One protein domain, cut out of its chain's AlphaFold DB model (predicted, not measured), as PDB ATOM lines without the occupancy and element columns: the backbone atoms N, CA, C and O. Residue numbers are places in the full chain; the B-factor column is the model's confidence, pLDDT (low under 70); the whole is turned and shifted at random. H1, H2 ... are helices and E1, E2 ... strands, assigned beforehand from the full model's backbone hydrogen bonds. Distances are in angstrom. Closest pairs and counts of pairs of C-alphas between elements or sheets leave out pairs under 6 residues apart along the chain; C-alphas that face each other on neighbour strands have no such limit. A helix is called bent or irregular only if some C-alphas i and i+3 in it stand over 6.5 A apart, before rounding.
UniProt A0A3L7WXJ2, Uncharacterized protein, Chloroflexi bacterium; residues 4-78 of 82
ATOM      1  N   MET A   4     -22.482 -26.729  24.770       78.69
ATOM      2  CA  MET A   4     -22.860 -26.360  26.139       78.69
ATOM      3  C   MET A   4     -24.288 -26.813  26.415       78.69
ATOM      4  O   MET A   4     -25.195 -26.481  25.654       78.69
ATOM      5  N   LEU A   5     -24.484 -27.537  27.514       78.69
ATOM      6  CA  LEU A   5     -25.790 -28.027  27.943       78.69
ATOM      7  C   LEU A   5     -26.128 -27.473  29.326       78.69
ATOM      8  O   LEU A   5     -25.248 -27.293  30.170       78.69
ATOM      9  N   ARG A   6     -27.412 -27.195  29.567       80.44
ATOM     10  CA  ARG A   6     -27.897 -26.760  30.879       80.44
ATOM     11  C   ARG A   6     -28.553 -27.935  31.588       80.44
ATOM     12  O   ARG A   6     -29.486 -28.528  31.062       80.44
ATOM     13  N   GLY A   7     -28.079 -28.217  32.794       79.00
ATOM     14  CA  GLY A   7     -28.668 -29.179  33.703       79.00
ATOM     15  C   GLY A   7     -29.455 -28.528  34.833       79.00
ATOM     16  O   GLY A   7     -29.121 -27.433  35.296       79.00
ATOM     17  N   LYS A   8     -30.499 -29.217  35.289       83.94
ATOM     18  CA  LYS A   8     -31.244 -28.906  36.510       83.94
ATOM     19  C   LYS A   8     -30.712 -29.767  37.648       83.94
ATOM     20  O   LYS A   8     -30.437 -30.944  37.439       83.94
ATOM     21  N   ILE A   9     -30.592 -29.181  38.835       84.62
ATOM     22  CA  ILE A   9     -30.220 -29.903  40.048       84.62
ATOM     23  C   ILE A   9     -31.497 -30.155  40.858       84.62
ATOM     24  O   ILE A   9     -32.305 -29.247  41.064       84.62
ATOM     25  N   SER A  10     -31.698 -31.386  41.313       85.75
ATOM     26  CA  SER A  10     -32.797 -31.785  42.193       85.75
ATOM     27  C   SER A  10     -32.288 -32.597  43.380       85.75
ATOM     28  O   SER A  10     -31.132 -33.017  43.427       85.75
ATOM     29  N   VAL A  11     -33.148 -32.790  44.379       86.25
ATOM     30  CA  VAL A  11     -32.876 -33.720  45.484       86.25
ATOM     31  C   VAL A  11     -32.917 -35.151  44.940       86.25
ATOM     32  O   VAL A  11     -33.732 -35.442  44.062       86.25
ATOM     33  N   GLY A  12     -32.002 -36.002  45.406       81.50
ATOM     34  CA  GLY A  12     -31.978 -37.422  45.066       81.50
ATOM     35  C   GLY A  12     -32.977 -38.254  45.861       81.50
ATOM     36  O   GLY A  12     -33.833 -37.724  46.571       81.50
ATOM     37  N   MET A  13     -32.869 -39.576  45.716       83.00
ATOM     38  CA  MET A  13     -33.692 -40.517  46.478       83.00
ATOM     39  C   MET A  13     -33.304 -40.504  47.961       83.00
ATOM     40  O   MET A  13     -34.170 -40.671  48.820       83.00
ATOM     41  N   PHE A  14     -32.021 -40.265  48.258       85.75
ATOM     42  CA  PHE A  14     -31.510 -40.144  49.619       85.75
ATOM     43  C   PHE A  14     -31.285 -38.675  50.034       85.75
ATOM     44  O   PHE A  14     -31.009 -37.824  49.184       85.75
ATOM     45  N   PRO A  15     -31.401 -38.342  51.338       82.81
ATOM     46  CA  PRO A  15     -31.297 -36.959  51.827       82.81
ATOM     47  C   PRO A  15     -29.958 -36.275  51.520       82.81
ATOM     48  O   PRO A  15     -29.891 -35.051  51.411       82.81
ATOM     49  N   ASP A  16     -28.896 -37.062  51.402       86.38
ATOM     50  CA  ASP A  16     -27.531 -36.641  51.120       86.38
ATOM     51  C   ASP A  16     -27.156 -36.782  49.640       86.38
ATOM     52  O   ASP A  16     -25.983 -36.645  49.297       86.38
ATOM     53  N   GLU A  17     -28.133 -36.987  48.754       81.31
ATOM     54  CA  GLU A  17     -27.941 -37.037  47.308       81.31
ATOM     55  C   GLU A  17     -28.529 -35.819  46.590       81.31
ATOM     56  O   GLU A  17     -29.600 -35.286  46.909       81.31
ATOM     57  N   LYS A  18     -27.836 -35.422  45.527       83.56
ATOM     58  CA  LYS A  18     -28.331 -34.512  44.502       83.56
ATOM     59  C   LYS A  18     -28.263 -35.204  43.151       83.56
ATOM     60  O   LYS A  18     -27.315 -35.931  42.851       83.56
ATOM     61  N   VAL A  19     -29.274 -34.938  42.339       81.88
ATOM     62  CA  VAL A  19     -29.383 -35.436  40.972       81.88
ATOM     63  C   VAL A  19     -29.234 -34.260  40.026       81.88
ATOM     64  O   VAL A  19     -29.867 -33.222  40.214       81.88
ATOM     65  N   VAL A  20     -28.389 -34.413  39.016       81.69
ATOM     66  CA  VAL A  20     -28.205 -33.435  37.951       81.69
ATOM     67  C   VAL A  20     -28.720 -34.035  36.659       81.69
ATOM     68  O   VAL A  20     -28.152 -35.003  36.163       81.69
ATOM     69  N   THR A  21     -29.769 -33.434  36.113       80.00
ATOM     70  CA  THR A  21     -30.372 -33.845  34.844       80.00
ATOM     71  C   THR A  21     -30.016 -32.838  33.766       80.00
ATOM     72  O   THR A  21     -30.363 -31.666  33.903       80.00
ATOM     73  N   ILE A  22     -29.342 -33.263  32.700       76.25
ATOM     74  CA  ILE A  22     -28.897 -32.404  31.595       76.25
ATOM     75  C   ILE A  22     -29.502 -32.906  30.294       76.25
ATOM     76  O   ILE A  22     -29.078 -33.941  29.802       76.25
ATOM     77  N   ASN A  23     -30.408 -32.132  29.702       72.88
ATOM     78  CA  ASN A  23     -31.038 -32.496  28.438       72.88
ATOM     79  C   ASN A  23     -30.345 -31.805  27.268       72.88
ATOM     80  O   ASN A  23     -30.026 -30.610  27.317       72.88
ATOM     81  N   ASP A  24     -30.130 -32.557  26.202       67.19
ATOM     82  CA  ASP A  24     -29.672 -32.039  24.934       67.19
ATOM     83  C   ASP A  24     -30.859 -31.610  24.040       67.19
ATOM     84  O   ASP A  24     -32.029 -31.851  24.336       67.19
ATOM     85  N   SER A  25     -30.554 -30.925  22.936       62.03
ATOM     86  CA  SER A  25     -31.539 -30.440  21.950       62.03
ATOM     87  C   SER A  25     -32.359 -31.537  21.261       62.03
ATOM     88  O   SER A  25     -33.314 -31.227  20.556       62.03
ATOM     89  N   SER A  26     -31.941 -32.787  21.413       60.84
ATOM     90  CA  SER A  26     -32.496 -33.985  20.795       60.84
ATOM     91  C   SER A  26     -33.370 -34.771  21.781       60.84
ATOM     92  O   SER A  26     -33.905 -35.799  21.397       60.84
ATOM     93  N   GLY A  27     -33.514 -34.295  23.029       55.88
ATOM     94  CA  GLY A  27     -34.275 -34.955  24.098       55.88
ATOM     95  C   GLY A  27     -33.431 -35.849  25.012       55.88
ATOM     96  O   GLY A  27     -33.918 -36.301  26.041       55.88
ATOM     97  N   ILE A  28     -32.157 -36.052  24.684       53.75
ATOM     98  CA  ILE A  28     -31.247 -36.998  25.332       53.75
ATOM     99  C   ILE A  28     -30.726 -36.401  26.663       53.75
ATOM    100  O   ILE A  28     -30.123 -35.325  26.667       53.75
ATOM    101  N   GLY A  29     -30.989 -37.061  27.800       62.38
ATOM    102  CA  GLY A  29     -30.806 -36.558  29.169       62.38
ATOM    103  C   GLY A  29     -29.718 -37.259  30.004       62.38
ATOM    104  O   GLY A  29     -29.919 -38.380  30.448       62.38
ATOM    105  N   ILE A  30     -28.586 -36.607  30.313       66.62
ATOM    106  CA  ILE A  30     -27.599 -37.121  31.293       66.62
ATOM    107  C   ILE A  30     -28.207 -37.051  32.693       66.62
ATOM    108  O   ILE A  30     -28.619 -35.968  33.113       66.62
ATOM    109  N   VAL A  31     -28.147 -38.143  33.455       69.81
ATOM    110  CA  VAL A  31     -28.434 -38.131  34.895       69.81
ATOM    111  C   VAL A  31     -27.160 -38.426  35.683       69.81
ATOM    112  O   VAL A  31     -26.582 -39.502  35.574       69.81
ATOM    113  N   LEU A  32     -26.717 -37.469  36.497       72.69
ATOM    114  CA  LEU A  32     -25.605 -37.648  37.433       72.69
ATOM    115  C   LEU A  32     -26.151 -37.669  38.853       72.69
ATOM    116  O   LEU A  32     -26.880 -36.758  39.241       72.69
ATOM    117  N   VAL A  33     -25.751 -38.662  39.638       74.25
ATOM    118  CA  VAL A  33     -26.030 -38.714  41.075       74.25
ATOM    119  C   VAL A  33     -24.729 -38.449  41.814       74.25
ATOM    120  O   VAL A  33     -23.708 -39.081  41.534       74.25
ATOM    121  N   ALA A  34     -24.738 -37.491  42.735       75.44
ATOM    122  CA  ALA A  34     -23.593 -37.228  43.593       75.44
ATOM    123  C   ALA A  34     -24.045 -36.828  44.996       75.44
ATOM    124  O   ALA A  34     -25.191 -36.430  45.211       75.44
ATOM    125  N   SER A  35     -23.117 -36.901  45.951       79.25
ATOM    126  CA  SER A  35     -23.373 -36.410  47.302       79.25
ATOM    127  C   SER A  35     -23.748 -34.926  47.271       79.25
ATOM    128  O   SER A  35     -23.109 -34.129  46.583       79.25
ATOM    129  N   ALA A  36     -24.736 -34.537  48.071       80.56
ATOM    130  CA  ALA A  36     -25.171 -33.158  48.256       80.56
ATOM    131  C   ALA A  36     -24.037 -32.241  48.736       80.56
ATOM    132  O   ALA A  36     -24.057 -31.050  48.455       80.56
ATOM    133  N   SER A  37     -23.023 -32.798  49.405       81.50
ATOM    134  CA  SER A  37     -21.815 -32.063  49.800       81.50
ATOM    135  C   SER A  37     -20.940 -31.626  48.617       81.50
ATOM    136  O   SER A  37     -20.139 -30.706  48.753       81.50
ATOM    137  N   LEU A  38     -21.087 -32.281  47.462       72.56
ATOM    138  CA  LEU A  38     -20.290 -32.043  46.260       72.56
ATOM    139  C   LEU A  38     -20.982 -31.133  45.249       72.56
ATOM    140  O   LEU A  38     -20.329 -30.749  44.288       72.56
ATOM    141  N   ILE A  39     -22.272 -30.834  45.416       78.50
ATOM    142  CA  ILE A  39     -23.058 -30.050  44.458       78.50
ATOM    143  C   ILE A  39     -23.612 -28.811  45.150       78.50
ATOM    144  O   ILE A  39     -24.395 -28.916  46.093       78.50
ATOM    145  N   SER A  40     -23.266 -27.637  44.625       76.88
ATOM    146  CA  SER A  40     -23.844 -26.365  45.057       76.88
ATOM    147  C   SER A  40     -24.675 -25.707  43.946       76.88
ATOM    148  O   SER A  40     -24.286 -25.694  42.781       76.88
ATOM    149  N   GLY A  41     -25.846 -25.171  44.305       78.38
ATOM    150  CA  GLY A  41     -26.749 -24.462  43.390       78.38
ATOM    151  C   GLY A  41     -27.923 -25.285  42.842       78.38
ATOM    152  O   GLY A  41     -28.072 -26.474  43.120       78.38
ATOM    153  N   ASP A  42     -28.767 -24.614  42.051       76.50
ATOM    154  CA  ASP A  42     -30.040 -25.158  41.535       76.50
ATOM    155  C   ASP A  42     -29.980 -25.563  40.050       76.50
ATOM    156  O   ASP A  42     -30.856 -26.253  39.521       76.50
ATOM    157  N   SER A  43     -28.942 -25.123  39.337       76.69
ATOM    158  CA  SER A  43     -28.699 -25.494  37.944       76.69
ATOM    159  C   SER A  43     -27.213 -25.467  37.634       76.69
ATOM    160  O   SER A  43     -26.461 -24.735  38.272       76.69
ATOM    161  N   VAL A  44     -26.801 -26.216  36.616       79.50
ATOM    162  CA  VAL A  44     -25.404 -26.290  36.187       79.50
ATOM    163  C   VAL A  44     -25.297 -26.189  34.676       79.50
ATOM    164  O   VAL A  44     -26.216 -26.563  33.950       79.50
ATOM    165  N   ARG A  45     -24.181 -25.663  34.176       79.25
ATOM    166  CA  ARG A  45     -23.842 -25.742  32.755       79.25
ATOM    167  C   ARG A  45     -22.684 -26.704  32.590       79.25
ATOM    168  O   ARG A  45     -21.645 -26.508  33.206       79.25
ATOM    169  N   VAL A  46     -22.868 -27.720  31.761       79.56
ATOM    170  CA  VAL A  46     -21.818 -28.687  31.445       79.56
ATOM    171  C   VAL A  46     -21.371 -28.510  30.008       79.56
ATOM    172  O   VAL A  46     -22.140 -28.067  29.148       79.56
ATOM    173  N   GLN A  47     -20.123 -28.874  29.750       81.12
ATOM    174  CA  GLN A  47     -19.543 -28.811  28.422       81.12
ATOM    175  C   GLN A  47     -19.301 -30.229  27.914       81.12
ATOM    176  O   GLN A  47     -18.564 -30.993  28.533       81.12
ATOM    177  N   VAL A  48     -19.900 -30.576  26.779       80.25
ATOM    178  CA  VAL A  48     -19.564 -31.804  26.054       80.25
ATOM    179  C   VAL A  48     -18.322 -31.512  25.222       80.25
ATOM    180  O   VAL A  48     -18.339 -30.630  24.355       80.25
ATOM    181  N   ILE A  49     -17.234 -32.206  25.548       83.75
ATOM    182  CA  ILE A  49     -15.924 -32.032  24.919       83.75
ATOM    183  C   ILE A  49     -15.846 -32.875  23.648       83.75
ATOM    184  O   ILE A  49     -15.448 -32.367  22.600       83.75
ATOM    185  N   ASP A  50     -16.236 -34.145  23.755       82.00
ATOM    186  CA  ASP A  50     -16.211 -35.109  22.659       82.00
ATOM    187  C   ASP A  50     -17.323 -36.150  22.827       82.00
ATOM    188  O   ASP A  50     -17.748 -36.422  23.951       82.00
ATOM    189  N   SER A  51     -17.763 -36.734  21.716       76.06
ATOM    190  CA  SER A  51     -18.747 -37.817  21.691       76.06
ATOM    191  C   SER A  51     -18.362 -38.818  20.603       76.06
ATOM    192  O   SER A  51     -18.297 -38.456  19.428       76.06
ATOM    193  N   GLN A  52     -18.108 -40.068  20.989       79.06
ATOM    194  CA  GLN A  52     -17.745 -41.160  20.082       79.06
ATOM    195  C   GLN A  52     -18.337 -42.486  20.562       79.06
ATOM    196  O   GLN A  52     -18.361 -42.766  21.760       79.06
ATOM    197  N   ASP A  53     -18.784 -43.310  19.613       82.25
ATOM    198  CA  ASP A  53     -19.227 -44.693  19.839       82.25
ATOM    199  C   ASP A  53     -20.247 -44.863  20.973       82.25
ATOM    200  O   ASP A  53     -20.148 -45.773  21.804       82.25
ATOM    201  N   GLY A  54     -21.241 -43.975  21.032       73.25
ATOM    202  CA  GLY A  54     -22.265 -44.068  22.063       73.25
ATOM    203  C   GLY A  54     -21.745 -43.681  23.450       73.25
ATOM    204  O   GLY A  54     -22.235 -44.213  24.448       73.25
ATOM    205  N   LYS A  55     -20.707 -42.842  23.542       74.56
ATOM    206  CA  LYS A  55     -20.179 -42.292  24.793       74.56
ATOM    207  C   LYS A  55     -19.833 -40.826  24.621       74.56
ATOM    208  O   LYS A  55     -19.267 -40.423  23.607       74.56
ATOM    209  N   SER A  56     -20.050 -40.061  25.680       78.62
ATOM    210  CA  SER A  56     -19.768 -38.632  25.708       78.62
ATOM    211  C   SER A  56     -18.811 -38.280  26.843       78.62
ATOM    212  O   SER A  56     -18.983 -38.708  27.987       78.62
ATOM    213  N   LEU A  57     -17.782 -37.496  26.519       82.50
ATOM    214  CA  LEU A  57     -16.850 -36.897  27.467       82.50
ATOM    215  C   LEU A  57     -17.390 -35.534  27.899       82.50
ATOM    216  O   LEU A  57     -17.505 -34.609  27.090       82.50
ATOM    217  N   VAL A  58     -17.699 -35.400  29.184       81.50
ATOM    218  CA  VAL A  58     -18.358 -34.218  29.744       81.50
ATOM    219  C   VAL A  58     -17.477 -33.574  30.803       81.50
ATOM    220  O   VAL A  58     -16.943 -34.253  31.681       81.50
ATOM    221  N   LEU A  59     -17.360 -32.249  30.741       83.94
ATOM    222  CA  LEU A  59     -16.749 -31.424  31.770       83.94
ATOM    223  C   LEU A  59     -17.825 -30.851  32.692       83.94
ATOM    224  O   LEU A  59     -18.700 -30.085  32.272       83.94
ATOM    225  N   LEU A  60     -17.715 -31.213  33.964       82.81
ATOM    226  CA  LEU A  60     -18.484 -30.672  35.071       82.81
ATOM    227  C   LEU A  60     -17.742 -29.462  35.645       82.81
ATOM    228  O   LEU A  60     -16.541 -29.571  35.916       82.81
ATOM    229  N   PRO A  61     -18.412 -28.319  35.843       78.75
ATOM    230  CA  PRO A  61     -17.741 -27.099  36.254       78.75
ATOM    231  C   PRO A  61     -17.435 -27.118  37.761       78.75
ATOM    232  O   PRO A  61     -18.164 -27.706  38.564       78.75
ATOM    233  N   GLY A  62     -16.307 -26.521  38.149       78.38
ATOM    234  CA  GLY A  62     -15.804 -26.596  39.525       78.38
ATOM    235  C   GLY A  62     -16.513 -25.697  40.529       78.38
ATOM    236  O   GLY A  62     -16.489 -25.994  41.715       78.38
ATOM    237  N   ASP A  63     -17.197 -24.655  40.076       77.88
ATOM    238  CA  ASP A  63     -18.075 -23.836  40.917       77.88
ATOM    239  C   ASP A  63     -19.246 -24.651  41.491       77.88
ATOM    240  O   ASP A  63     -19.605 -24.487  42.654       77.88
ATOM    241  N   VAL A  64     -19.790 -25.588  40.709       74.12
ATOM    242  CA  VAL A  64     -20.854 -26.497  41.154       74.12
ATOM    243  C   VAL A  64     -20.287 -27.748  41.818       74.12
ATOM    244  O   VAL A  64     -20.806 -28.148  42.854       74.12
ATOM    245  N   PHE A  65     -19.231 -28.345  41.249       75.06
ATOM    246  CA  PHE A  65     -18.691 -29.656  41.650       75.06
ATOM    247  C   PHE A  65     -17.377 -29.598  42.463       75.06
ATOM    248  O   PHE A  65     -16.617 -30.571  42.526       75.06
ATOM    249  N   GLY A  66     -17.058 -28.443  43.051       76.00
ATOM    250  CA  GLY A  66     -15.890 -28.175  43.901       76.00
ATOM    251  C   GLY A  66     -14.551 -28.031  43.159       76.00
ATOM    252  O   GLY A  66     -13.870 -27.022  43.300       76.00
ATOM    253  N   SER A  67     -14.147 -29.042  42.384       72.31
ATOM    254  CA  SER A  67     -12.837 -29.089  41.688       72.31
ATOM    255  C   SER A  67     -12.939 -29.217  40.168       72.31
ATOM    256  O   SER A  67     -11.927 -29.187  39.472       72.31
ATOM    257  N   GLY A  68     -14.162 -29.323  39.651       73.38
ATOM    258  CA  GLY A  68     -14.421 -29.667  38.261       73.38
ATOM    259  C   GLY A  68     -14.036 -31.120  37.996       73.38
ATOM    260  O   GLY A  68     -13.113 -31.671  38.598       73.38
ATOM    261  N   ARG A  69     -14.787 -31.802  37.139       76.12
ATOM    262  CA  ARG A  69     -14.511 -33.208  36.824       76.12
ATOM    263  C   ARG A  69     -14.762 -33.477  35.362       76.12
ATOM    264  O   ARG A  69     -15.740 -32.991  34.806       76.12
ATOM    265  N   THR A  70     -13.908 -34.298  34.778       79.19
ATOM    266  CA  THR A  70     -14.152 -34.872  33.461       79.19
ATOM    267  C   THR A  70     -14.684 -36.282  33.661       79.19
ATOM    268  O   THR A  70     -14.048 -37.090  34.339       79.19
ATOM    269  N   VAL A  71     -15.859 -36.564  33.110       77.06
ATOM    270  CA  VAL A  71     -16.523 -37.865  33.226       77.06
ATOM    271  C   VAL A  71     -16.906 -38.382  31.847       77.06
ATOM    272  O   VAL A  71     -17.281 -37.604  30.969       77.06
ATOM    273  N   THR A  72     -16.814 -39.695  31.661       79.19
ATOM    274  CA  THR A  72     -17.334 -40.373  30.471       79.19
ATOM    275  C   THR A  72     -18.673 -40.995  30.827       79.19
ATOM    276  O   THR A  72     -18.742 -41.798  31.756       79.19
ATOM    277  N   VAL A  73     -19.715 -40.644  30.086       73.62
ATOM    278  CA  VAL A  73     -21.067 -41.195  30.245       73.62
ATOM    279  C   VAL A  73     -21.441 -41.991  29.003       73.62
ATOM    280  O   VAL A  73     -20.984 -41.666  27.905       73.62
ATOM    281  N   ARG A  74     -22.232 -43.058  29.156       67.69
ATOM    282  CA  ARG A  74     -22.779 -43.763  27.989       67.69
ATOM    283  C   ARG A  74     -23.917 -42.955  27.395       67.69
ATOM    284  O   ARG A  74     -24.751 -42.450  28.135       67.69
ATOM    285  N   ASP A  75     -24.025 -42.959  26.076       65.38
ATOM    286  CA  ASP A  75     -25.092 -42.269  25.361       65.38
ATOM    287  C   ASP A  75     -26.477 -42.861  25.677       65.38
ATOM    288  O   ASP A  75     -27.484 -42.176  25.607       65.38
ATOM    289  N   THR A  76     -26.546 -44.123  26.109       56.97
ATOM    290  CA  THR A  76     -27.788 -44.760  26.589       56.97
ATOM    291  C   THR A  76     -28.156 -44.392  28.026       56.97
ATOM    292  O   THR A  76     -29.305 -44.540  28.423       56.97
ATOM    293  N   GLU A  77     -27.181 -43.952  28.825       53.56
ATOM    294  CA  GLU A  77     -27.410 -43.357  30.153       53.56
ATOM    295  C   GLU A  77     -27.764 -41.868  30.030       53.56
ATOM    296  O   GLU A  77     -28.101 -41.220  31.020       53.56
ATOM    297  N   LEU A  78     -27.743 -41.348  28.800       51.72
ATOM    298  CA  LEU A  78     -28.351 -40.087  28.426       51.72
ATOM    299  C   LEU A  78     -29.865 -40.243  28.139       51.72
ATOM    300  O   LEU A  78     -30.386 -39.670  27.184       51.72
TER     301      LEU A  78
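Overview. This is residues 4 to 78 of the 82 residues of an uncharacterized protein of Chloroflexi bacterium (UniProt A0A3L7WXJ2). A single antiparallel sheet of six strands curls round into a small, incompletely closed barrel, with E3 and E6 as the two edges that come round towards each other. E4 bends between two leaves, E3 E2 E1 and E5 E6, and the very short helix H1 sits beside the strands. The printed part has 75 residues, with the named elements E1 E2 E3 E4 E5 H1 E6 along the chain and the sheet order E3 E2 E1 E4 E5 E6; the class is mostly strand. The whole is compact, with a radius of gyration of the C-alphas of 11.7 A and spans of 34 by 24 by 17 A.

Along the chain. E1, residues 4 to 11, begins at C-alpha 4, (-22.860, -26.360, 26.139), and is 23.0 A long. E2, residues 17 to 23, is 19.7 A long, and E3, residues 29 to 35, is 19.6 A long. E4, residues 43 to 52, is the longest strand at 26.2 A; it begins at C-alpha 43, (-28.699, -25.494, 37.944). E5 holds residues 55 to 60, and H1 holds residues 62 to 65. E6, residues 69 to 74, ends at C-alpha 74, (-22.779, -43.763, 27.989).

Arrangement. E1, E2 and E3 form a meander, each strand the antiparallel neighbour of the one before. N 8 and O 21 are 2.8 A apart in the hairpin of E1 and E2, and N 20 and O 32 are 2.8 A apart in the hairpin of E2 and E3. With E4 they form a Greek key, in which the first strand, E1, is the antiparallel neighbour of the fourth; N 7 and O 44 are 2.7 A apart. E4 bends by 60 degrees at residue 49, and its pairing is staggered: residues 43 to 47 pair with E1, residues 47 to 52 with E5. In the hairpin of E4 and E5, N 57 and O 50 are 2.8 A apart. E5 and E6 are antiparallel, with N 58 and O 71 at 2.9 A. This is a folded sheet, bent back on itself: E3 E2 E1 face E5 E6, with E4 as the hinge. The closest C-alphas of the edge strands E3 and E6, those of Ile 30 and Val 73, are 7.8 A apart. E1 and E6 are apart. H1 is on the sheet at a height of 6.4 A, over none of the strands; it is too short for any O i to N i+4 pair, and its one O i to N i+3 pair is not within hydrogen-bond range.

Size, cuts and confidence. The C-alphas farthest apart, those of Pro 15 and Asp 53, are 35.1 A apart. The printed part has no cut and no long link. The mean pLDDT of the printed part is 76.0; residues 24 to 31 and 74 to 78 are under 70.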